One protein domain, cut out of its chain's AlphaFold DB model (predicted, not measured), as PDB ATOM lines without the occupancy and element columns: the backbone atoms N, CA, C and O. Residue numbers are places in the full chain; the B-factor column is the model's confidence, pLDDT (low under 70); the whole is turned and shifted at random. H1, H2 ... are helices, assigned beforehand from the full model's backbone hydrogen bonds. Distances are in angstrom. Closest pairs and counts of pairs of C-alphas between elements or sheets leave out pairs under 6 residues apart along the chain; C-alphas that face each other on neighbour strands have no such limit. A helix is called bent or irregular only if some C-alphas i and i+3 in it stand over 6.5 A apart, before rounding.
ATOM      1  N   ASP A 201     -27.678 -16.649  10.149       95.06
ATOM      2  CA  ASP A 201     -28.739 -15.745   9.714       95.06
ATOM      3  C   ASP A 201     -29.212 -16.016   8.279       95.06
ATOM      4  O   ASP A 201     -28.704 -15.467   7.305       95.06
ATOM      5  N   VAL A 202     -30.281 -16.802   8.172       94.88
ATOM      6  CA  VAL A 202     -30.991 -17.103   6.922       94.88
ATOM      7  C   VAL A 202     -31.412 -15.846   6.153       94.88
ATOM      8  O   VAL A 202     -31.638 -15.924   4.945       94.88
ATOM      9  N   THR A 203     -31.524 -14.680   6.796       95.25
ATOM     10  CA  THR A 203     -31.937 -13.437   6.126       95.25
ATOM     11  C   THR A 203     -30.793 -12.684   5.443       95.25
ATOM     12  O   THR A 203     -31.061 -11.847   4.581       95.25
ATOM     13  N   GLU A 204     -29.534 -13.032   5.735       95.19
ATOM     14  CA  GLU A 204     -28.366 -12.293   5.249       95.19
ATOM     15  C   GLU A 204     -28.222 -12.328   3.717       95.19
ATOM     16  O   GLU A 204     -28.616 -13.289   3.036       95.19
ATOM     17  N   GLU A 205     -27.612 -11.273   3.175       93.88
ATOM     18  CA  GLU A 205     -27.338 -11.147   1.749       93.88
ATOM     19  C   GLU A 205     -26.063 -11.890   1.342       93.88
ATOM     20  O   GLU A 205     -25.024 -11.810   1.993       93.88
ATOM     21  N   TRP A 206     -26.132 -12.582   0.206       94.25
ATOM     22  CA  TRP A 206     -24.996 -13.303  -0.356       94.25
ATOM     23  C   TRP A 206     -24.270 -12.426  -1.375       94.25
ATOM     24  O   TRP A 206     -24.834 -12.049  -2.411       94.25
ATOM     25  N   ASP A 207     -23.008 -12.101  -1.097       93.81
ATOM     26  CA  ASP A 207     -22.171 -11.334  -2.019       93.81
ATOM     27  C   ASP A 207     -21.809 -12.139  -3.289       93.81
ATOM     28  O   ASP A 207     -21.988 -13.357  -3.388       93.81
ATOM     29  N   ASP A 208     -21.321 -11.442  -4.314       92.19
ATOM     30  CA  ASP A 208     -20.990 -12.051  -5.606       92.19
ATOM     31  C   ASP A 208     -19.843 -13.067  -5.530       92.19
ATOM     32  O   ASP A 208     -19.743 -13.943  -6.390       92.19
ATOM     33  N   LEU A 209     -18.957 -12.949  -4.542       91.06
ATOM     34  CA  LEU A 209     -17.831 -13.847  -4.331       91.06
ATOM     35  C   LEU A 209     -18.285 -15.123  -3.610       91.06
ATOM     36  O   LEU A 209     -17.883 -16.207  -4.029       91.06
ATOM     37  N   ALA A 210     -19.171 -15.018  -2.619       92.12
ATOM     38  CA  ALA A 210     -19.840 -16.134  -1.955       92.12
ATOM     39  C   ALA A 210     -20.661 -16.966  -2.952       92.12
ATOM     40  O   ALA A 210     -20.502 -18.186  -3.040       92.12
ATOM     41  N   LEU A 211     -21.455 -16.310  -3.809       92.38
ATOM     42  CA  LEU A 211     -22.204 -16.989  -4.874       92.38
ATOM     43  C   LEU A 211     -21.286 -17.641  -5.919       92.38
ATOM     44  O   LEU A 211     -21.574 -18.746  -6.386       92.38
ATOM     45  N   ARG A 212     -20.152 -17.012  -6.262       88.31
ATOM     46  CA  ARG A 212     -19.130 -17.630  -7.128       88.31
ATOM     47  C   ARG A 212     -18.472 -18.835  -6.457       88.31
ATOM     48  O   ARG A 212     -18.346 -19.856  -7.126       88.31
ATOM     49  N   ARG A 213     -18.094 -18.749  -5.172       87.88
ATOM     50  CA  ARG A 213     -17.564 -19.875  -4.380       87.88
ATOM     51  C   ARG A 213     -18.554 -21.033  -4.409       87.88
ATOM     52  O   ARG A 213     -18.224 -22.097  -4.934       87.88
ATOM     53  N   LEU A 214     -19.786 -20.823  -3.951       87.38
ATOM     54  CA  LEU A 214     -20.813 -21.867  -3.912       87.38
ATOM     55  C   LEU A 214     -21.077 -22.460  -5.309       87.38
ATOM     56  O   LEU A 214     -21.123 -23.678  -5.485       87.38
ATOM     57  N   GLY A 215     -21.121 -21.608  -6.336       79.06
ATOM     58  CA  GLY A 215     -21.232 -22.020  -7.732       79.06
ATOM     59  C   GLY A 215     -20.032 -22.792  -8.292       79.06
ATOM     60  O   GLY A 215     -20.182 -23.442  -9.326       79.06
ATOM     61  N   VAL A 216     -18.848 -22.767  -7.670       77.62
ATOM     62  CA  VAL A 216     -17.712 -23.627  -8.060       77.62
ATOM     63  C   VAL A 216     -17.904 -25.076  -7.620       77.62
ATOM     64  O   VAL A 216     -17.441 -25.953  -8.343       77.62
ATOM     65  N   ASP A 217     -18.629 -25.339  -6.529       75.31
ATOM     66  CA  ASP A 217     -18.883 -26.707  -6.068       75.31
ATOM     67  C   ASP A 217     -19.909 -27.427  -6.943       75.31
ATOM     68  O   ASP A 217     -19.566 -28.231  -7.814       75.31
ATOM     69  N   LYS A 218     -21.193 -27.199  -6.661       85.31
ATOM     70  CA  LYS A 218     -22.281 -28.082  -7.080       85.31
ATOM     71  C   LYS A 218     -23.538 -27.253  -7.297       85.31
ATOM     72  O   LYS A 218     -23.984 -26.540  -6.402       85.31
ATOM     73  N   LEU A 219     -24.108 -27.368  -8.495       93.88
ATOM     74  CA  LEU A 219     -25.357 -26.704  -8.877       93.88
ATOM     75  C   LEU A 219     -26.508 -26.958  -7.865       93.88
ATOM     76  O   LEU A 219     -27.145 -25.975  -7.491       93.88
ATOM     77  N   PRO A 220     -26.693 -28.184  -7.321       95.12
ATOM     78  CA  PRO A 220     -27.651 -28.474  -6.249       95.12
ATOM     79  C   PRO A 220     -27.597 -27.560  -5.017       95.12
ATOM     80  O   PRO A 220     -28.648 -27.257  -4.452       95.12
ATOM     81  N   LEU A 221     -26.417 -27.074  -4.606       95.12
ATOM     82  CA  LEU A 221     -26.290 -26.201  -3.429       95.12
ATOM     83  C   LEU A 221     -26.909 -24.819  -3.689       95.12
ATOM     84  O   LEU A 221     -27.718 -24.345  -2.893       95.12
ATOM     85  N   LEU A 222     -26.592 -24.207  -4.839       95.38
ATOM     86  CA  LEU A 222     -27.194 -22.937  -5.271       95.38
ATOM     87  C   LEU A 222     -28.716 -23.057  -5.393       95.38
ATOM     88  O   LEU A 222     -29.452 -22.190  -4.933       95.38
ATOM     89  N   THR A 223     -29.200 -24.143  -5.992       96.38
ATOM     90  CA  THR A 223     -30.634 -24.324  -6.247       96.38
ATOM     91  C   THR A 223     -31.414 -24.658  -4.977       96.38
ATOM     92  O   THR A 223     -32.579 -24.285  -4.870       96.38
ATOM     93  N   SER A 224     -30.769 -25.298  -3.995       97.38
ATOM     94  CA  SER A 224     -31.323 -25.485  -2.647       97.38
ATOM     95  C   SER A 224     -31.441 -24.152  -1.907       97.38
ATOM     96  O   SER A 224     -32.472 -23.884  -1.300       97.38
ATOM     97  N   LEU A 225     -30.435 -23.276  -2.024       97.31
ATOM     98  CA  LEU A 225     -30.484 -21.922  -1.466       97.31
ATOM     99  C   LEU A 225     -31.597 -21.069  -2.110       97.31
ATOM    100  O   LEU A 225     -32.267 -20.318  -1.403       97.31
ATOM    101  N   VAL A 226     -31.853 -21.222  -3.418       97.94
ATOM    102  CA  VAL A 226     -33.004 -20.573  -4.081       97.94
ATOM    103  C   VAL A 226     -34.324 -21.089  -3.501       97.94
ATOM    104  O   VAL A 226     -35.154 -20.274  -3.106       97.94
ATOM    105  N   LEU A 227     -34.519 -22.413  -3.409       98.06
ATOM    106  CA  LEU A 227     -35.740 -23.009  -2.844       98.06
ATOM    107  C   LEU A 227     -35.994 -22.524  -1.411       98.06
ATOM    108  O   LEU A 227     -37.107 -22.128  -1.076       98.06
ATOM    109  N   LEU A 228     -34.948 -22.492  -0.587       97.50
ATOM    110  CA  LEU A 228     -35.007 -22.019   0.791       97.50
ATOM    111  C   LEU A 228     -35.473 -20.557   0.875       97.50
ATOM    112  O   LEU A 228     -36.432 -20.251   1.586       97.50
ATOM    113  N   LYS A 229     -34.847 -19.653   0.109       97.69
ATOM    114  CA  LYS A 229     -35.220 -18.227   0.091       97.69
ATOM    115  C   LYS A 229     -36.635 -18.019  -0.472       97.69
ATOM    116  O   LYS A 229     -37.360 -17.171   0.046       97.69
ATOM    117  N   VAL A 230     -37.063 -18.818  -1.462       98.12
ATOM    118  CA  VAL A 230     -38.445 -18.822  -1.992       98.12
ATOM    119  C   VAL A 230     -39.459 -19.255  -0.928       98.12
ATOM    120  O   VAL A 230     -40.453 -18.558  -0.740       98.12
ATOM    121  N   ARG A 231     -39.209 -20.346  -0.191       96.31
ATOM    122  CA  ARG A 231     -40.086 -20.786   0.911       96.31
ATOM    123  C   ARG A 231     -40.207 -19.704   1.986       96.31
ATOM    124  O   ARG A 231     -41.321 -19.365   2.368       96.31
ATOM    125  N   LEU A 232     -39.092 -19.076   2.373       95.88
ATOM    126  CA  LEU A 232     -39.100 -17.942   3.303       95.88
ATOM    127  C   LEU A 232     -39.885 -16.729   2.764       95.88
ATOM    128  O   LEU A 232     -40.595 -16.081   3.528       95.88
ATOM    129  N   ALA A 233     -39.794 -16.411   1.465       96.06
ATOM    130  CA  ALA A 233     -40.562 -15.312   0.868       96.06
ATOM    131  C   ALA A 233     -42.072 -15.560   0.942       96.06
ATOM    132  O   ALA A 233     -42.820 -14.646   1.282       96.06
ATOM    133  N   LEU A 234     -42.500 -16.786   0.632       95.88
ATOM    134  CA  LEU A 234     -43.905 -17.180   0.673       95.88
ATOM    135  C   LEU A 234     -44.435 -17.223   2.111       95.88
ATOM    136  O   LEU A 234     -45.502 -16.678   2.369       95.88
ATOM    137  N   ASP A 235     -43.675 -17.775   3.062       94.88
ATOM    138  CA  ASP A 235     -44.060 -17.793   4.479       94.88
ATOM    139  C   ASP A 235     -44.214 -16.376   5.053       94.88
ATOM    140  O   ASP A 235     -45.201 -16.080   5.726       94.88
ATOM    141  N   LEU A 236     -43.268 -15.473   4.762       94.75
ATOM    142  CA  LEU A 236     -43.345 -14.077   5.202       94.75
ATOM    143  C   LEU A 236     -44.527 -13.332   4.563       94.75
ATOM    144  O   LEU A 236     -45.187 -12.555   5.258       94.75
ATOM    145  N   ALA A 237     -44.789 -13.555   3.270       94.44
ATOM    146  CA  ALA A 237     -45.913 -12.945   2.560       94.44
ATOM    147  C   ALA A 237     -47.257 -13.436   3.121       94.44
ATOM    148  O   ALA A 237     -48.074 -12.623   3.546       94.44
ATOM    149  N   ASN A 238     -47.439 -14.754   3.237       94.56
ATOM    150  CA  ASN A 238     -48.658 -15.358   3.771       94.56
ATOM    151  C   ASN A 238     -48.928 -14.935   5.230       94.56
ATOM    152  O   ASN A 238     -50.082 -14.709   5.601       94.56
ATOM    153  N   LEU A 239     -47.882 -14.769   6.052       94.38
ATOM    154  CA  LEU A 239     -48.020 -14.245   7.414       94.38
ATOM    155  C   LEU A 239     -48.405 -12.752   7.426       94.38
ATOM    156  O   LEU A 239     -49.178 -12.339   8.289       94.38
ATOM    157  N   THR A 240     -47.917 -11.939   6.481       93.56
ATOM    158  CA  THR A 240     -48.351 -10.532   6.342       93.56
ATOM    159  C   THR A 240     -49.814 -10.453   5.913       93.56
ATOM    160  O   THR A 240     -50.583  -9.734   6.544       93.56
ATOM    161  N   ASP A 241     -50.231 -11.260   4.935       93.44
ATOM    162  CA  ASP A 241     -51.634 -11.383   4.519       93.44
ATOM    163  C   ASP A 241     -52.553 -11.803   5.677       93.44
ATOM    164  O   ASP A 241     -53.682 -11.324   5.787       93.44
ATOM    165  N   PHE A 242     -52.092 -12.708   6.545       93.50
ATOM    166  CA  PHE A 242     -52.813 -13.114   7.752       93.50
ATOM    167  C   PHE A 242     -52.978 -11.954   8.746       93.50
ATOM    168  O   PHE A 242     -54.073 -11.753   9.275       93.50
ATOM    169  N   VAL A 243     -51.921 -11.167   8.976       91.69
ATOM    170  CA  VAL A 243     -51.973  -9.978   9.845       91.69
ATOM    171  C   VAL A 243     -52.909  -8.914   9.262       91.69
ATOM    172  O   VAL A 243     -53.755  -8.403   9.993       91.69
ATOM    173  N   ALA A 244     -52.828  -8.642   7.957       90.31
ATOM    174  CA  ALA A 244     -53.710  -7.697   7.267       90.31
ATOM    175  C   ALA A 244     -55.189  -8.105   7.390       90.31
ATOM    176  O   ALA A 244     -56.003  -7.330   7.878       90.31
ATOM    177  N   LYS A 245     -55.531  -9.369   7.106       91.94
ATOM    178  CA  LYS A 245     -56.912  -9.876   7.246       91.94
ATOM    179  C   LYS A 245     -57.451  -9.790   8.676       91.94
ATOM    180  O   LYS A 245     -58.652  -9.623   8.866       91.94
ATOM    181  N   ARG A 246     -56.591  -9.924   9.693       89.94
ATOM    182  CA  ARG A 246     -56.983  -9.727  11.100       89.94
ATOM    183  C   ARG A 246     -57.241  -8.257  11.424       89.94
ATOM    184  O   ARG A 246     -58.214  -7.972  12.119       89.94
ATOM    185  N   ARG A 247     -56.416  -7.351  10.896       87.06
ATOM    186  CA  ARG A 247     -56.616  -5.899  10.978       87.06
ATOM    187  C   ARG A 247     -57.942  -5.483  10.341       87.06
ATOM    188  O   ARG A 247     -58.760  -4.866  11.013       87.06
ATOM    189  N   ASP A 248     -58.189  -5.902   9.102       88.12
ATOM    190  CA  ASP A 248     -59.417  -5.586   8.358       88.12
ATOM    191  C   ASP A 248     -60.681  -6.121   9.060       88.12
ATOM    192  O   ASP A 248     -61.759  -5.541   8.956       88.12
ATOM    193  N   ALA A 249     -60.547  -7.210   9.826       88.31
ATOM    194  CA  ALA A 249     -61.605  -7.780  10.659       88.31
ATOM    195  C   ALA A 249     -61.774  -7.096  12.037       88.31
ATOM    196  O   ALA A 249     -62.475  -7.639  12.893       88.31
ATOM    197  N   GLY A 250     -61.114  -5.958  12.284       83.31
ATOM    198  CA  GLY A 250     -61.184  -5.211  13.544       83.31
ATOM    199  C   GLY A 250     -60.449  -5.860  14.723       83.31
ATOM    200  O   GLY A 250     -60.674  -5.469  15.861       83.31
ATOM    201  N   ARG A 251     -59.573  -6.845  14.476       78.19
ATOM    202  CA  ARG A 251     -58.810  -7.593  15.503       78.19
ATOM    203  C   ARG A 251     -57.355  -7.129  15.606       78.19
ATOM    204  O   ARG A 251     -56.441  -7.946  15.784       78.19
ATOM    205  N   GLU A 252     -57.143  -5.832  15.382       62.34
ATOM    206  CA  GLU A 252     -55.828  -5.180  15.417       62.34
ATOM    207  C   GLU A 252     -55.319  -5.015  16.860       62.34
ATOM    208  O   GLU A 252     -54.126  -5.177  17.100       62.34
ATOM    209  N   GLU A 253     -56.233  -4.797  17.812       61.94
ATOM    210  CA  GLU A 253     -55.956  -4.597  19.245       61.94
ATOM    211  C   GLU A 253     -56.071  -5.886  20.092       61.94
ATOM    212  O   GLU A 253     -56.046  -5.819  21.317       61.94
ATOM    213  N   ASP A 254     -56.178  -7.074  19.478       68.31
ATOM    214  CA  ASP A 254     -56.139  -8.345  20.224       68.31
ATOM    215  C   ASP A 254     -54.782  -8.483  20.955       68.31
ATOM    216  O   ASP A 254     -53.741  -8.650  20.304       68.31
ATOM    217  N   ASP A 255     -54.805  -8.514  22.294       68.19
ATOM    218  CA  ASP A 255     -53.622  -8.551  23.183       68.19
ATOM    219  C   ASP A 255     -52.578  -9.644  22.843       68.19
ATOM    220  O   ASP A 255     -51.398  -9.503  23.170       68.19
ATOM    221  N   ASP A 256     -52.975 -10.732  22.165       85.25
ATOM    222  CA  ASP A 256     -52.084 -11.825  21.740       85.25
ATOM    223  C   ASP A 256     -51.950 -11.966  20.208       85.25
ATOM    224  O   ASP A 256     -51.873 -13.072  19.662       85.25
ATOM    225  N   LEU A 257     -51.844 -10.848  19.475       87.12
ATOM    226  CA  LEU A 257     -51.472 -10.868  18.049       87.12
ATOM    227  C   LEU A 257     -50.191 -11.691  17.793       87.12
ATOM    228  O   LEU A 257     -50.080 -12.374  16.771       87.12
ATOM    229  N   LEU A 258     -49.220 -11.662  18.712       89.25
ATOM    230  CA  LEU A 258     -47.994 -12.453  18.581       89.25
ATOM    231  C   LEU A 258     -48.253 -13.960  18.748       89.25
ATOM    232  O   LEU A 258     -47.644 -14.754  18.036       89.25
ATOM    233  N   GLY A 259     -49.168 -14.378  19.624       91.12
ATOM    234  CA  GLY A 259     -49.618 -15.766  19.728       91.12
ATOM    235  C   GLY A 259     -50.371 -16.236  18.504       91.12
ATOM    236  O   GLY A 259     -50.022 -17.288  17.973       91.12
ATOM    237  N   ALA A 260     -51.280 -15.416  17.975       91.38
ATOM    238  CA  ALA A 260     -51.961 -15.696  16.713       91.38
ATOM    239  C   ALA A 260     -50.960 -15.887  15.554       91.38
ATOM    240  O   ALA A 260     -51.083 -16.829  14.772       91.38
ATOM    241  N   LYS A 261     -49.908 -15.055  15.476       93.62
ATOM    242  CA  LYS A 261     -48.799 -15.236  14.519       93.62
ATOM    243  C   LYS A 261     -48.021 -16.541  14.755       93.62
ATOM    244  O   LYS A 261     -47.716 -17.243  13.796       93.62
ATOM    245  N   ARG A 262     -47.692 -16.886  16.009       92.19
ATOM    246  CA  ARG A 262     -46.987 -18.141  16.366       92.19
ATOM    247  C   ARG A 262     -47.807 -19.388  16.035       92.19
ATOM    248  O   ARG A 262     -47.242 -20.392  15.609       92.19
ATOM    249  N   GLU A 263     -49.116 -19.335  16.247       91.62
ATOM    250  CA  GLU A 263     -50.045 -20.408  15.902       91.62
ATOM    251  C   GLU A 263     -50.175 -20.563  14.386       91.62
ATOM    252  O   GLU A 263     -50.015 -21.674  13.886       91.62
ATOM    253  N   TRP A 264     -50.326 -19.458  13.645       93.00
ATOM    254  CA  TRP A 264     -50.282 -19.485  12.182       93.00
ATOM    255  C   TRP A 264     -48.988 -20.130  11.667       93.00
ATOM    256  O   TRP A 264     -49.036 -21.022  10.824       93.00
ATOM    257  N   VAL A 265     -47.829 -19.746  12.220       92.62
ATOM    258  CA  VAL A 265     -46.536 -20.333  11.832       92.62
ATOM    259  C   VAL A 265     -46.509 -21.845  12.078       92.62
ATOM    260  O   VAL A 265     -46.013 -22.575  11.227       92.62
ATOM    261  N   ARG A 266     -47.073 -22.325  13.192       89.38
ATOM    262  CA  ARG A 266     -47.119 -23.757  13.533       89.38
ATOM    263  C   ARG A 266     -47.954 -24.587  12.553       89.38
ATOM    264  O   ARG A 266     -47.584 -25.723  12.256       89.38
ATOM    265  N   GLU A 267     -49.083 -24.047  12.101       87.62
ATOM    266  CA  GLU A 267     -50.069 -24.801  11.318       87.62
ATOM    267  C   GLU A 267     -49.913 -24.622   9.799       87.62
ATOM    268  O   GLU A 267     -50.189 -25.566   9.053       87.62
ATOM    269  N   GLU A 268     -49.452 -23.453   9.338       89.50
ATOM    270  CA  GLU A 268     -49.512 -23.036   7.927       89.50
ATOM    271  C   GLU A 268     -48.156 -22.638   7.302       89.50
ATOM    272  O   GLU A 268     -48.065 -22.582   6.074       89.50
ATOM    273  N   ALA A 269     -47.087 -22.390   8.077       89.69
ATOM    274  CA  ALA A 269     -45.781 -22.071   7.481       89.69
ATOM    275  C   ALA A 269     -45.125 -23.307   6.842       89.69
ATOM    276  O   ALA A 269     -45.072 -24.391   7.428       89.69
ATOM    277  N   MET A 270     -44.555 -23.131   5.651       87.94
ATOM    278  CA  MET A 270     -43.859 -24.192   4.932       87.94
ATOM    279  C   MET A 270     -42.471 -24.481   5.498       87.94
ATOM    280  O   MET A 270     -42.020 -25.618   5.391       87.94
ATOM    281  N   SER A 271     -41.746 -23.481   6.010       86.75
ATOM    282  CA  SER A 271     -40.331 -23.608   6.385       86.75
ATOM    283  C   SER A 271     -40.073 -23.687   7.893       86.75
ATOM    284  O   SER A 271     -40.747 -23.070   8.724       86.75
ATOM    285  N   GLY A 272     -38.990 -24.388   8.243       87.19
ATOM    286  CA  GLY A 272     -38.443 -24.413   9.603       87.19
ATOM    287  C   GLY A 272     -37.980 -23.051  10.136       87.19
ATOM    288  O   GLY A 272     -37.831 -22.888  11.345       87.19
ATOM    289  N   VAL A 273     -37.762 -22.058   9.266       91.38
ATOM    290  CA  VAL A 273     -37.077 -20.804   9.619       91.38
ATOM    291  C   VAL A 273     -37.885 -19.976  10.619       91.38
ATOM    292  O   VAL A 273     -37.363 -19.607  11.670       91.38
ATOM    293  N   LEU A 274     -39.168 -19.718  10.337       91.25
ATOM    294  CA  LEU A 274     -40.009 -18.865  11.193       91.25
ATOM    295  C   LEU A 274     -40.305 -19.484  12.568       91.25
ATOM    296  O   LEU A 274     -40.592 -18.759  13.517       91.25
ATOM    297  N   HIS A 275     -40.193 -20.807  12.703       86.44
ATOM    298  CA  HIS A 275     -40.361 -21.487  13.984       86.44
ATOM    299  C   HIS A 275     -39.231 -21.122  14.959       86.44
ATOM    300  O   HIS A 275     -39.496 -20.764  16.109       86.44
ATOM    301  N   SER A 276     -37.981 -21.146  14.487       83.19
ATOM    302  CA  SER A 276     -36.803 -20.776  15.284       83.19
ATOM    303  C   SER A 276     -36.618 -19.259  15.407       83.19
ATOM    304  O   SER A 276     -36.113 -18.772  16.416       83.19
ATOM    305  N   ARG A 277     -37.029 -18.491  14.389       89.31
ATOM    306  CA  ARG A 277     -36.780 -17.045  14.267       89.31
ATOM    307  C   ARG A 277     -37.994 -16.195  14.649       89.31
ATOM    308  O   ARG A 277     -38.610 -15.520  13.822       89.31
ATOM    309  N   GLN A 278     -38.315 -16.206  15.942       89.62
ATOM    310  CA  GLN A 278     -39.420 -15.435  16.533       89.62
ATOM    311  C   GLN A 278     -39.289 -13.912  16.325       89.62
ATOM    312  O   GLN A 278     -40.293 -13.202  16.294       89.62
ATOM    313  N   ASP A 279     -38.071 -13.404  16.112       91.25
ATOM    314  CA  ASP A 279     -37.802 -12.009  15.750       91.25
ATOM    315  C   ASP A 279     -38.396 -11.624  14.382       91.25
ATOM    316  O   ASP A 279     -38.915 -10.517  14.222       91.25
ATOM    317  N   LEU A 280     -38.382 -12.549  13.416       92.38
ATOM    318  CA  LEU A 280     -38.960 -12.347  12.083       92.38
ATOM    319  C   LEU A 280     -40.492 -12.423  12.129       92.38
ATOM    320  O   LEU A 280     -41.175 -11.620  11.494       92.38
ATOM    321  N   VAL A 281     -41.035 -13.339  12.941       93.19
ATOM    322  CA  VAL A 281     -42.480 -13.460  13.209       93.19
ATOM    323  C   VAL A 281     -43.018 -12.178  13.857       93.19
ATOM    324  O   VAL A 281     -44.030 -11.626  13.416       93.19
ATOM    325  N   GLY A 282     -42.304 -11.650  14.857       91.06
ATOM    326  CA  GLY A 282     -42.612 -10.366  15.486       91.06
ATOM    327  C   GLY A 282     -42.630  -9.215  14.479       91.06
ATOM    328  O   GLY A 282     -43.623  -8.493  14.407       91.06
ATOM    329  N   ALA A 283     -41.588  -9.103  13.648       90.56
ATOM    330  CA  ALA A 283     -41.443  -8.036  12.654       90.56
ATOM    331  C   ALA A 283     -42.462  -8.079  11.495       90.56
ATOM    332  O   ALA A 283     -42.645  -7.070  10.813       90.56
ATOM    333  N   CYS A 284     -43.126  -9.209  11.242       89.38
ATOM    334  CA  CYS A 284     -44.101  -9.333  10.159       89.38
ATOM    335  C   CYS A 284     -45.305  -8.378  10.342       89.38
ATOM    336  O   CYS A 284     -45.815  -8.237  11.456       89.38
ATOM    337  N   GLY A 285     -45.752  -7.703   9.276       85.19
ATOM    338  CA  GLY A 285     -46.760  -6.631   9.353       85.19
ATOM    339  C   GLY A 285     -46.247  -5.292   9.910       85.19
ATOM    340  O   GLY A 285     -47.047  -4.421  10.232       85.19
ATOM    341  N   SER A 286     -44.927  -5.119  10.043       90.00
ATOM    342  CA  SER A 286     -44.282  -3.821  10.296       90.00
ATOM    343  C   SER A 286     -43.385  -3.428   9.121       90.00
ATOM    344  O   SER A 286     -42.965  -4.291   8.345       90.00
ATOM    345  N   SER A 287     -42.978  -2.159   9.056       91.94
ATOM    346  CA  SER A 287     -42.024  -1.651   8.054       91.94
ATOM    347  C   SER A 287     -40.706  -2.442   8.000       91.94
ATOM    348  O   SER A 287     -40.135  -2.635   6.926       91.94
ATOM    349  N   ARG A 288     -40.234  -2.983   9.137       91.88
ATOM    350  CA  ARG A 288     -39.073  -3.892   9.183       91.88
ATOM    351  C   ARG A 288     -39.361  -5.227   8.485       91.88
ATOM    352  O   ARG A 288     -38.476  -5.765   7.823       91.88
ATOM    353  N   GLY A 289     -40.568  -5.768   8.640       91.75
ATOM    354  CA  GLY A 289     -41.008  -6.996   7.972       91.75
ATOM    355  C   GLY A 289     -41.162  -6.817   6.462       91.75
ATOM    356  O   GLY A 289     -40.730  -7.677   5.698       91.75
ATOM    357  N   GLU A 290     -41.697  -5.679   6.023       92.25
ATOM    358  CA  GLU A 290     -41.803  -5.313   4.604       92.25
ATOM    359  C   GLU A 290     -40.421  -5.162   3.951       92.25
ATOM    360  O   GLU A 290     -40.159  -5.756   2.902       92.25
ATOM    361  N   ALA A 291     -39.498  -4.443   4.604       94.62
ATOM    362  CA  ALA A 291     -38.120  -4.289   4.134       94.62
ATOM    363  C   ALA A 291     -37.375  -5.636   4.052       94.62
ATOM    364  O   ALA A 291     -36.668  -5.900   3.077       94.62
ATOM    365  N   LEU A 292     -37.574  -6.518   5.041       94.75
ATOM    366  CA  LEU A 292     -37.050  -7.884   5.031       94.75
ATOM    367  C   LEU A 292     -37.585  -8.692   3.841       94.75
ATOM    368  O   LEU A 292     -36.809  -9.362   3.156       94.75
ATOM    369  N   GLN A 293     -38.896  -8.643   3.589       94.94
ATOM    370  CA  GLN A 293     -39.487  -9.327   2.442       94.94
ATOM    371  C   GLN A 293     -38.896  -8.827   1.122       94.94
ATOM    372  O   GLN A 293     -38.603  -9.645   0.247       94.94
ATOM    373  N   GLU A 294     -38.715  -7.513   0.961       95.69
ATOM    374  CA  GLU A 294     -38.183  -6.961  -0.285       95.69
ATOM    375  C   GLU A 294     -36.704  -7.304  -0.490       95.69
ATOM    376  O   GLU A 294     -36.345  -7.734  -1.587       95.69
ATOM    377  N   SER A 295     -35.868  -7.250   0.558       96.25
ATOM    378  CA  SER A 295     -34.493  -7.775   0.470       96.25
ATOM    379  C   SER A 295     -34.510  -9.259   0.091       96.25
ATOM    380  O   SER A 295     -33.854  -9.646  -0.874       96.25
ATOM    381  N   ASN A 296     -35.333 -10.100   0.732       96.88
ATOM    382  CA  ASN A 296     -35.400 -11.523   0.385       96.88
ATOM    383  C   ASN A 296     -35.868 -11.757  -1.072       96.88
ATOM    384  O   ASN A 296     -35.308 -12.604  -1.772       96.88
ATOM    385  N   ARG A 297     -36.819 -10.964  -1.593       96.56
ATOM    386  CA  ARG A 297     -37.220 -10.989  -3.016       96.56
ATOM    387  C   ARG A 297     -36.086 -10.556  -3.952       96.56
ATOM    388  O   ARG A 297     -35.885 -11.185  -4.996       96.56
ATOM    389  N   ALA A 298     -35.317  -9.528  -3.598       96.88
ATOM    390  CA  ALA A 298     -34.136  -9.107  -4.353       96.88
ATOM    391  C   ALA A 298     -33.040 -10.192  -4.352       96.88
ATOM    392  O   ALA A 298     -32.466 -10.502  -5.400       96.88
ATOM    393  N   GLN A 299     -32.817 -10.844  -3.210       97.44
ATOM    394  CA  GLN A 299     -31.889 -11.964  -3.070       97.44
ATOM    395  C   GLN A 299     -32.306 -13.177  -3.921       97.44
ATOM    396  O   GLN A 299     -31.450 -13.765  -4.580       97.44
ATOM    397  N   ILE A 300     -33.601 -13.517  -4.002       98.25
ATOM    398  CA  ILE A 300     -34.100 -14.564  -4.917       98.25
ATOM    399  C   ILE A 300     -33.751 -14.225  -6.371       98.25
ATOM    400  O   ILE A 300     -33.182 -15.064  -7.071       98.25
ATOM    401  N   LYS A 301     -34.013 -12.991  -6.828       97.56
ATOM    402  CA  LYS A 301     -33.653 -12.542  -8.190       97.56
ATOM    403  C   LYS A 301     -32.142 -12.679  -8.441       97.56
ATOM    404  O   LYS A 301     -31.734 -13.182  -9.489       97.56
ATOM    405  N   LYS A 302     -31.308 -12.309  -7.459       96.81
ATOM    406  CA  LYS A 302     -29.843 -12.460  -7.513       96.81
ATOM    407  C   LYS A 302     -29.408 -13.929  -7.615       96.81
ATOM    408  O   LYS A 302     -28.561 -14.265  -8.443       96.81
ATOM    409  N   LEU A 303     -30.011 -14.812  -6.822       97.44
ATOM    410  CA  LEU A 303     -29.742 -16.253  -6.823       97.44
ATOM    411  C   LEU A 303     -30.186 -16.936  -8.126       97.44
ATOM    412  O   LEU A 303     -29.463 -17.788  -8.649       97.44
ATOM    413  N   ILE A 304     -31.326 -16.527  -8.695       97.12
ATOM    414  CA  ILE A 304     -31.781 -16.957 -10.026       97.12
ATOM    415  C   ILE A 304     -30.742 -16.576 -11.082       97.12
ATOM    416  O   ILE A 304     -30.307 -17.444 -11.838       97.12
ATOM    417  N   ALA A 305     -30.290 -15.316 -11.097       96.06
ATOM    418  CA  ALA A 305     -29.281 -14.837 -12.040       96.06
ATOM    419  C   ALA A 305     -27.944 -15.589 -11.901       96.06
ATOM    420  O   ALA A 305     -27.389 -16.043 -12.904       96.06
ATOM    421  N   ALA A 306     -27.460 -15.798 -10.672       96.12
ATOM    422  CA  ALA A 306     -26.249 -16.575 -10.399       96.12
ATOM    423  C   ALA A 306     -26.375 -18.037 -10.866       96.12
ATOM    424  O   ALA A 306     -25.446 -18.583 -11.462       96.12
ATOM    425  N   THR A 307     -27.541 -18.656 -10.662       96.31
ATOM    426  CA  THR A 307     -27.827 -20.024 -11.123       96.31
ATOM    427  C   THR A 307     -27.883 -20.097 -12.649       96.31
ATOM    428  O   THR A 307     -27.257 -20.978 -13.229       96.31
ATOM    429  N   THR A 308     -28.537 -19.143 -13.320       95.75
ATOM    430  CA  THR A 308     -28.589 -19.059 -14.792       95.75
ATOM    431  C   THR A 308     -27.199 -18.862 -15.398       95.75
ATOM    432  O   THR A 308     -26.849 -19.537 -16.366       95.75
ATOM    433  N   ALA A 309     -26.376 -17.990 -14.809       94.94
ATOM    434  CA  ALA A 309     -24.988 -17.783 -15.225       94.94
ATOM    435  C   ALA A 309     -24.118 -19.036 -15.004       94.94
ATOM    436  O   ALA A 309     -23.190 -19.295 -15.768       94.94
ATOM    437  N   ARG A 310     -24.428 -19.835 -13.974       95.00
ATOM    438  CA  ARG A 310     -23.736 -21.089 -13.653       95.00
ATOM    439  C   ARG A 310     -24.175 -22.269 -14.527       95.00
ATOM    440  O   ARG A 310     -23.339 -23.121 -14.843       95.00
ATOM    441  N   ASN A 311     -25.460 -22.362 -14.858       96.38
ATOM    442  CA  ASN A 311     -26.026 -23.334 -15.785       96.38
ATOM    443  C   ASN A 311     -27.412 -22.873 -16.288       96.38
ATOM    444  O   ASN A 311     -28.427 -23.015 -15.605       96.38
ATOM    445  N   LYS A 312     -27.461 -22.376 -17.530       95.75
ATOM    446  CA  LYS A 312     -28.680 -21.860 -18.179       95.75
ATOM    447  C   LYS A 312     -29.800 -22.893 -18.369       95.75
ATOM    448  O   LYS A 312     -30.931 -22.508 -18.650       95.75
ATOM    449  N   HIS A 313     -29.502 -24.189 -18.255       95.44
ATOM    450  CA  HIS A 313     -30.463 -25.267 -18.497       95.44
ATOM    451  C   HIS A 313     -31.278 -25.644 -17.249       95.44
ATOM    452  O   HIS A 313     -32.274 -26.352 -17.381       95.44
ATOM    453  N   TYR A 314     -30.903 -25.164 -16.053       96.06
ATOM    454  CA  TYR A 314     -31.536 -25.604 -14.805       96.06
ATOM    455  C   TYR A 314     -33.002 -25.162 -14.680       96.06
ATOM    456  O   TYR A 314     -33.874 -25.991 -14.431       96.06
ATOM    457  N   TRP A 315     -33.306 -23.879 -14.900       96.00
ATOM    458  CA  TRP A 315     -34.689 -23.395 -14.801       96.00
ATOM    459  C   TRP A 315     -35.629 -24.034 -15.841       96.00
ATOM    460  O   TRP A 315     -36.682 -24.525 -15.433       96.00
ATOM    461  N   PRO A 316     -35.257 -24.167 -17.136       94.69
ATOM    462  CA  PRO A 316     -36.033 -24.933 -18.116       94.69
ATOM    463  C   PRO A 316     -36.381 -26.369 -17.692       94.69
ATOM    464  O   PRO A 316     -37.440 -26.866 -18.080       94.69
ATOM    465  N   ALA A 317     -35.538 -27.024 -16.884       94.12
ATOM    466  CA  ALA A 317     -35.807 -28.370 -16.384       94.12
ATOM    467  C   ALA A 317     -36.962 -28.420 -15.371       94.12
ATOM    468  O   ALA A 317     -37.740 -29.371 -15.390       94.12
ATOM    469  N   LEU A 318     -37.139 -27.385 -14.538       94.62
ATOM    470  CA  LEU A 318     -38.291 -27.292 -13.626       94.62
ATOM    471  C   LEU A 318     -39.617 -27.063 -14.374       94.62
ATOM    472  O   LEU A 318     -40.674 -27.476 -13.893       94.62
ATOM    473  N   HIS A 319     -39.568 -26.428 -15.549       93.75
ATOM    474  CA  HIS A 319     -40.729 -26.274 -16.435       93.75
ATOM    475  C   HIS A 319     -41.089 -27.577 -17.162       93.75
ATOM    476  O   HIS A 319     -42.270 -27.872 -17.316       93.75
ATOM    477  N   ASN A 320     -40.093 -28.373 -17.570       91.06
ATOM    478  CA  ASN A 320     -40.274 -29.580 -18.389       91.06
ATOM    479  C   ASN A 320     -39.630 -30.823 -17.736       91.06
ATOM    480  O   ASN A 320     -38.674 -31.377 -18.287       91.06
ATOM    481  N   PRO A 321     -40.131 -31.292 -16.577       90.75
ATOM    482  CA  PRO A 321     -39.468 -32.324 -15.771       90.75
ATOM    483  C   PRO A 321     -39.259 -33.656 -16.512       90.75
ATOM    484  O   PRO A 321     -38.253 -34.337 -16.306       90.75
ATOM    485  N   THR A 322     -40.164 -34.005 -17.430       88.62
ATOM    486  CA  THR A 322     -40.099 -35.224 -18.257       88.62
ATOM    487  C   THR A 322     -38.897 -35.263 -19.205       88.62
ATOM    488  O   THR A 322     -38.428 -36.342 -19.555       88.62
ATOM    489  N   GLN A 323     -38.347 -34.107 -19.595       84.88
ATOM    490  CA  GLN A 323     -37.157 -34.026 -20.456       84.88
ATOM    491  C   GLN A 323     -35.840 -34.288 -19.704       84.88
ATOM    492  O   GLN A 323     -34.785 -34.355 -20.335       84.88
ATOM    493  N   TYR A 324     -35.884 -34.394 -18.370       85.12
ATOM    494  CA  TYR A 324     -34.710 -34.521 -17.497       85.12
ATOM    495  C   TYR A 324     -34.793 -35.734 -16.550       85.12
ATOM    496  O   TYR A 324     -33.798 -36.098 -15.926       85.12
ATOM    497  N   SER A 325     -35.946 -36.405 -16.459       80.19
ATOM    498  CA  SER A 325     -36.160 -37.583 -15.606       80.19
ATOM    499  C   SER A 325     -35.485 -38.863 -16.121       80.19
ATOM    500  O   SER A 325     -34.963 -39.645 -15.323       80.19
ATOM    501  N   HIS A 326     -35.493 -39.101 -17.437       77.31
ATOM    502  CA  HIS A 326     -35.175 -40.419 -18.012       77.31
ATOM    503  C   HIS A 326     -33.712 -40.605 -18.446       77.31
ATOM    504  O   HIS A 326     -33.218 -41.732 -18.462       77.31
ATOM    505  N   GLU A 327     -32.997 -39.528 -18.765       80.69
ATOM    506  CA  GLU A 327     -31.605 -39.603 -19.223       80.69
ATOM    507  C   GLU A 327     -30.638 -39.885 -18.059       80.69
ATOM    508  O   GLU A 327     -30.769 -39.318 -16.979       80.69
ATOM    509  N   SER A 328     -29.646 -40.754 -18.272       82.88
ATOM    510  CA  SER A 328     -28.580 -41.067 -17.301       82.88
ATOM    511  C   SER A 328     -27.208 -40.799 -17.936       82.88
ATOM    512  O   SER A 328     -26.589 -41.739 -18.438       82.88
ATOM    513  N   PRO A 329     -26.728 -39.542 -17.968       86.88
ATOM    514  CA  PRO A 329     -25.433 -39.224 -18.555       86.88
ATOM    515  C   PRO A 329     -24.297 -39.880 -17.761       86.88
ATOM    516  O   PRO A 329     -24.221 -39.759 -16.538       86.88
ATOM    517  N   THR A 330     -23.396 -40.565 -18.464       83.62
ATOM    518  CA  THR A 330     -22.181 -41.170 -17.887       83.62
ATOM    519  C   THR A 330     -21.050 -40.157 -17.713       83.62
ATOM    520  O   THR A 330     -20.173 -40.343 -16.872       83.62
ATOM    521  N   VAL A 331     -21.077 -39.079 -18.498       86.38
ATOM    522  CA  VAL A 331     -20.138 -37.955 -18.469       86.38
ATOM    523  C   VAL A 331     -20.913 -36.647 -18.607       86.38
ATOM    524  O   VAL A 331     -21.954 -36.604 -19.257       86.38
ATOM    525  N   TYR A 332     -20.402 -35.575 -18.008       90.69
ATOM    526  CA  TYR A 332     -20.968 -34.234 -18.128       90.69
ATOM    527  C   TYR A 332     -19.864 -33.179 -18.060       90.69
ATOM    528  O   TYR A 332     -18.805 -33.406 -17.473       90.69
ATOM    529  N   ALA A 333     -20.129 -32.003 -18.628       91.50
ATOM    530  CA  ALA A 333     -19.291 -30.821 -18.447       91.50
ATOM    531  C   ALA A 333     -19.967 -29.822 -17.496       91.50
ATOM    532  O   ALA A 333     -21.195 -29.759 -17.398       91.50
ATOM    533  N   ARG A 334     -19.183 -28.996 -16.806       92.00
ATOM    534  CA  ARG A 334     -19.728 -27.920 -15.968       92.00
ATOM    535  C   ARG A 334     -20.508 -26.921 -16.837       92.00
ATOM    536  O   ARG A 334     -19.957 -26.398 -17.798       92.00
ATOM    537  N   GLY A 335     -21.768 -26.649 -16.495       93.25
ATOM    538  CA  GLY A 335     -22.668 -25.772 -17.259       93.25
ATOM    539  C   GLY A 335     -23.441 -26.461 -18.397       93.25
ATOM    540  O   GLY A 335     -24.177 -25.787 -19.115       93.25
ATOM    541  N   SER A 336     -23.280 -27.777 -18.570       94.88
ATOM    542  CA  SER A 336     -23.948 -28.574 -19.614       94.88
ATOM    543  C   SER A 336     -25.382 -28.985 -19.253       94.88
ATOM    544  O   SER A 336     -25.805 -28.864 -18.099       94.88
ATOM    545  N   ARG A 337     -26.134 -29.516 -20.227       94.44
ATOM    546  CA  ARG A 337     -27.464 -30.107 -19.993       94.44
ATOM    547  C   ARG A 337     -27.358 -31.385 -19.152       94.44
ATOM    548  O   ARG A 337     -28.194 -31.629 -18.288       94.44
ATOM    549  N   GLU A 338     -26.291 -32.145 -19.351       94.06
ATOM    550  CA  GLU A 338     -25.984 -33.404 -18.673       94.06
ATOM    551  C   GLU A 338     -25.733 -33.181 -17.173       94.06
ATOM    552  O   GLU A 338     -26.189 -33.960 -16.338       94.06
ATOM    553  N   GLU A 339     -25.099 -32.059 -16.809       93.88
ATOM    554  CA  GLU A 339     -24.977 -31.634 -15.408       93.88
ATOM    555  C   GLU A 339     -26.348 -31.352 -14.775       93.88
ATOM    556  O   GLU A 339     -26.575 -31.710 -13.618       93.88
ATOM    557  N   VAL A 340     -27.271 -30.730 -15.522       94.62
ATOM    558  CA  VAL A 340     -28.628 -30.459 -15.023       94.62
ATOM    559  C   VAL A 340     -29.399 -31.746 -14.814       94.62
ATOM    560  O   VAL A 340     -30.085 -31.840 -13.810       94.62
ATOM    561  N   ILE A 341     -29.265 -32.749 -15.680       93.50
ATOM    562  CA  ILE A 341     -29.935 -34.045 -15.496       93.50
ATOM    563  C   ILE A 341     -29.528 -34.699 -14.163       93.50
ATOM    564  O   ILE A 341     -30.380 -35.211 -13.437       93.50
ATOM    565  N   LEU A 342     -28.244 -34.628 -13.791       91.81
ATOM    566  CA  LEU A 342     -27.775 -35.115 -12.489       91.81
ATOM    567  C   LEU A 342     -28.281 -34.240 -11.334       91.81
ATOM    568  O   LEU A 342     -28.886 -34.758 -10.399       91.81
ATOM    569  N   ALA A 343     -28.115 -32.917 -11.424       93.56
ATOM    570  CA  ALA A 343     -28.570 -31.990 -10.386       93.56
ATOM    571  C   ALA A 343     -30.088 -32.080 -10.142       93.56
ATOM    572  O   ALA A 343     -30.540 -32.073  -9.003       93.56
ATOM    573  N   PHE A 344     -30.871 -32.222 -11.210       93.06
ATOM    574  CA  PHE A 344     -32.323 -32.351 -11.188       93.06
ATOM    575  C   PHE A 344     -32.770 -33.613 -10.443       93.06
ATOM    576  O   PHE A 344     -33.731 -33.558  -9.685       93.06
ATOM    577  N   ARG A 345     -32.055 -34.740 -10.561       90.75
ATOM    578  CA  ARG A 345     -32.357 -35.957  -9.779       90.75
ATOM    579  C   ARG A 345     -32.212 -35.743  -8.272       90.75
ATOM    580  O   ARG A 345     -32.979 -36.314  -7.501       90.75
ATOM    581  N   GLU A 346     -31.253 -34.916  -7.866       91.81
ATOM    582  CA  GLU A 346     -30.987 -34.594  -6.463       91.81
ATOM    583  C   GLU A 346     -31.954 -33.534  -5.910       91.81
ATOM    584  O   GLU A 346     -32.313 -33.585  -4.732       91.81
ATOM    585  N   THR A 347     -32.402 -32.585  -6.741       95.12
ATOM    586  CA  THR A 347     -33.188 -31.415  -6.308       95.12
ATOM    587  C   THR A 347     -34.684 -31.504  -6.593       95.12
ATOM    588  O   THR A 347     -35.460 -30.920  -5.837       95.12
ATOM    589  N   TRP A 348     -35.111 -32.211  -7.648       94.75
ATOM    590  CA  TRP A 348     -36.493 -32.195  -8.148       94.75
ATOM    591  C   TRP A 348     -37.512 -32.485  -7.057       94.75
ATOM    592  O   TRP A 348     -38.503 -31.772  -6.949       94.75
ATOM    593  N   TYR A 349     -37.245 -33.483  -6.214       93.81
ATOM    594  CA  TYR A 349     -38.204 -33.874  -5.191       93.81
ATOM    595  C   TYR A 349     -38.463 -32.772  -4.171       93.81
ATOM    596  O   TYR A 349     -39.624 -32.546  -3.868       93.81
ATOM    597  N   ALA A 350     -37.446 -32.011  -3.751       94.88
ATOM    598  CA  ALA A 350     -37.638 -30.863  -2.859       94.88
ATOM    599  C   ALA A 350     -38.526 -29.769  -3.488       94.88
ATOM    600  O   ALA A 350     -39.334 -29.155  -2.791       94.88
ATOM    601  N   TRP A 351     -38.429 -29.571  -4.808       95.81
ATOM    602  CA  TRP A 351     -39.301 -28.661  -5.556       95.81
ATOM    603  C   TRP A 351     -40.722 -29.215  -5.735       95.81
ATOM    604  O   TRP A 351     -41.688 -28.514  -5.454       95.81
ATOM    605  N   SER A 352     -40.887 -30.469  -6.168       93.81
ATOM    606  CA  SER A 352     -42.216 -31.065  -6.398       93.81
ATOM    607  C   SER A 352     -43.023 -31.262  -5.112       93.81
ATOM    608  O   SER A 352     -44.248 -31.259  -5.137       93.81
ATOM    609  N   GLU A 353     -42.325 -31.424  -3.989       92.62
ATOM    610  CA  GLU A 353     -42.885 -31.521  -2.638       92.62
ATOM    611  C   GLU A 353     -43.318 -30.147  -2.085       92.62
ATOM    612  O   GLU A 353     -44.056 -30.070  -1.105       92.62
ATOM    613  N   THR A 354     -42.962 -29.049  -2.766       92.56
ATOM    614  CA  THR A 354     -43.399 -27.681  -2.446       92.56
ATOM    615  C   THR A 354     -44.047 -26.981  -3.657       92.56
ATOM    616  O   THR A 354     -43.474 -26.036  -4.202       92.56
ATOM    617  N   PRO A 355     -45.269 -27.383  -4.083       93.19
ATOM    618  CA  PRO A 355     -45.906 -26.867  -5.303       93.19
ATOM    619  C   PRO A 355     -45.957 -25.337  -5.390       93.19
ATOM    620  O   PRO A 355     -45.591 -24.770  -6.411       93.19
ATOM    621  N   GLN A 356     -46.285 -24.659  -4.287       93.81
ATOM    622  CA  GLN A 356     -46.333 -23.192  -4.209       93.81
ATOM    623  C   GLN A 356     -44.970 -22.540  -4.516       93.81
ATOM    624  O   GLN A 356     -44.904 -21.530  -5.213       93.81
ATOM    625  N   ALA A 357     -43.868 -23.141  -4.050       95.81
ATOM    626  CA  ALA A 357     -42.511 -22.681  -4.347       95.81
ATOM    627  C   ALA A 357     -42.091 -23.008  -5.790       95.81
ATOM    628  O   ALA A 357     -41.414 -22.197  -6.429       95.81
ATOM    629  N   LEU A 358     -42.516 -24.162  -6.320       96.06
ATOM    630  CA  LEU A 358     -42.306 -24.546  -7.717       96.06
ATOM    631  C   LEU A 358     -43.047 -23.612  -8.689       96.06
ATOM    632  O   LEU A 358     -42.477 -23.198  -9.696       96.06
ATOM    633  N   ASP A 359     -44.287 -23.243  -8.388       96.25
ATOM    634  CA  ASP A 359     -45.078 -22.338  -9.224       96.25
ATOM    635  C   ASP A 359     -44.547 -20.901  -9.140       96.25
ATOM    636  O   ASP A 359     -44.389 -20.240 -10.169       96.25
ATOM    637  N   TYR A 360     -44.136 -20.452  -7.947       96.38
ATOM    638  CA  TYR A 360     -43.451 -19.169  -7.758       96.38
ATOM    639  C   TYR A 360     -42.153 -19.073  -8.578       96.38
ATOM    640  O   TYR A 360     -41.950 -18.102  -9.313       96.38
ATOM    641  N   ILE A 361     -41.274 -20.087  -8.517       97.31
ATOM    642  CA  ILE A 361     -40.023 -20.064  -9.292       97.31
ATOM    643  C   ILE A 361     -40.279 -20.195 -10.796       97.31
ATOM    644  O   ILE A 361     -39.575 -19.564 -11.586       97.31
ATOM    645  N   LYS A 362     -41.302 -20.953 -11.218       96.50
ATOM    646  CA  LYS A 362     -41.716 -21.022 -12.627       96.50
ATOM    647  C   LYS A 362     -42.181 -19.661 -13.129       96.50
ATOM    648  O   LYS A 362     -41.707 -19.242 -14.179       96.50
ATOM    649  N   ALA A 363     -43.024 -18.946 -12.383       96.19
ATOM    650  CA  ALA A 363     -43.475 -17.607 -12.757       96.19
ATOM    651  C   ALA A 363     -42.297 -16.625 -12.922       96.19
ATOM    652  O   ALA A 363     -42.231 -15.910 -13.918       96.19
ATOM    653  N   LEU A 364     -41.319 -16.650 -12.005       95.69
ATOM    654  CA  LEU A 364     -40.120 -15.799 -12.080       95.69
ATOM    655  C   LEU A 364     -39.112 -16.190 -13.174       95.69
ATOM    656  O   LEU A 364     -38.254 -15.381 -13.523       95.69
ATOM    657  N   THR A 365     -39.162 -17.424 -13.682       95.56
ATOM    658  CA  THR A 365     -38.196 -17.955 -14.666       95.56
ATOM    659  C   THR A 365     -38.822 -18.288 -16.020       95.56
ATOM    660  O   THR A 365     -38.134 -18.803 -16.904       95.56
ATOM    661  N   ALA A 366     -40.112 -18.007 -16.198       90.75
ATOM    662  CA  ALA A 366     -40.791 -18.148 -17.473       90.75
ATOM    663  C   ALA A 366     -40.118 -17.247 -18.527       90.75
ATOM    664  O   ALA A 366     -39.738 -16.112 -18.221       90.75
ATOM    665  N   PRO A 367     -39.952 -17.715 -19.778       78.94
ATOM    666  CA  PRO A 367     -39.453 -16.860 -20.845       78.94
ATOM    667  C   PRO A 367     -40.416 -15.684 -21.051       78.94
ATOM    668  O   PRO A 367     -41.627 -15.881 -21.142       78.94
ATOM    669  N   VAL A 368     -39.886 -14.463 -21.148       68.62
ATOM    670  CA  VAL A 368     -40.694 -13.260 -21.400       68.62
ATOM    671  C   VAL A 368     -41.206 -13.296 -22.841       68.62
ATOM    672  O   VAL A 368     -40.523 -12.875 -23.776       68.62
ATOM    673  N   VAL A 369     -42.413 -13.832 -23.034       49.59
ATOM    674  CA  VAL A 369     -43.068 -13.905 -24.346       49.59
ATOM    675  C   VAL A 369     -43.708 -12.556 -24.684       49.59
ATOM    676  O   VAL A 369     -44.900 -12.344 -24.489       49.59
TER     677      VAL A 369
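This is residues 201 to 369 of the 637 residues of the protein "MYND-type zinc finger protein samB" of Magnaporthe oryzae (strain Y34) (UniProt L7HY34). What is the main shape? Two long helices, H2 and H6, lie side by side and run opposite ways as an elongated core, and H1 packs across the end where H2 begins and H6 finishes. H9 and H10 pack on residues 219 to 234 of H2, with H7 packed on both of them and H8 on H9, while H3 packs on residues 239 to 243 of H2, farther along it, and H4 and H5 pack on H3. What is it made of, and how large is it? The printed part has 169 residues with ten named helices, H1 to H10 in order along the chain, and no named strand; its class is all helix. It is only just compact, close to loose, with a radius of gyration of the C-alphas of 18.1 A, and it is elongated, spanning 61 by 33 by 33 A.

Where does the first helix begin? H1 is residues 208 to 217, with C-alpha 208 at (-20.990, -12.051, -5.606). Which helices follow it? H2, residues 219 to 248, is the longest at 43.6 A and begins with C-alpha 219 at (-25.357, -26.704, -8.877). H3 is residues 257 to 268, 15.9 A long, H4 is residues 273 to 276 and H5 is residues 278 to 283. H6, residues 287 to 310, is 34.4 A long. What comes after H6? H7 is residues 314 to 319, H8 is residues 322 to 325 and H9 is residues 337 to 352, 20.1 A long. H9 is irregular, with C-alphas 346 and 349 7.4 A apart, and has a kink of 57 degrees near residue 346. H10, residues 355 to 365, is 15.1 A long and ends with C-alpha 365 at (-38.196, -17.955, -14.666).

What does H1 touch? H1 touches residues 221 to 222 of H2, the hub, at a steep tilt of 53 degrees, the closest C-alphas being those of Gly 215 and Leu 222, 6.5 A apart. It also touches H6, where the C-alphas of Gly 215 and Arg 310 are closest at 6.5 A. What else does H2 touch? H2 and H6 touch at a shallow tilt of 25 degrees, opposite ways, closest at the C-alphas of Val 226 and Leu 303, 6.1 A apart. H3 touches H2 at a steep tilt of 47 degrees, with the C-alphas of Leu 239 and Lys 261 closest at 7.2 A, and H5 and H2 are near each other. H9 touches residues 219 to 227 of H2, closest at the C-alphas of Pro 220 and Ala 343, 5.5 A apart; H10 touches residues 227 to 234, closest at those of Val 230 and Ala 357, 6.1 A apart. How do the remaining helices sit? H4 touches H3, H7 touches H9 and H10, and H8 touches H9, where the C-alphas of Tyr 324 and Ile 341 are closest at 5.2 A. Among the pairs that are apart are H1 and H9, and H3 and H6. Do the helix backbones close? Every O i to N i+4 pair is within hydrogen-bond range in H2, H3, H5, H6 and H10, against 5 of 6 in H1, 1 of 2 in H7 and 10 of 12 in H9; H4 and H8 are too short for such a pair.

How far does it reach? The two C-alphas farthest apart are those of Glu 253 and Thr 330, 62.1 A. Is it continuous? The printed part has no cut; the link from H8 to H9, 11 residues, is long, and that from H2 to H3, 8 residues, is short but not tight. Where is confidence low? Residues 252 to 255 and 368 to 369 are under 70, while the mean pLDDT of the printed part is 91.1.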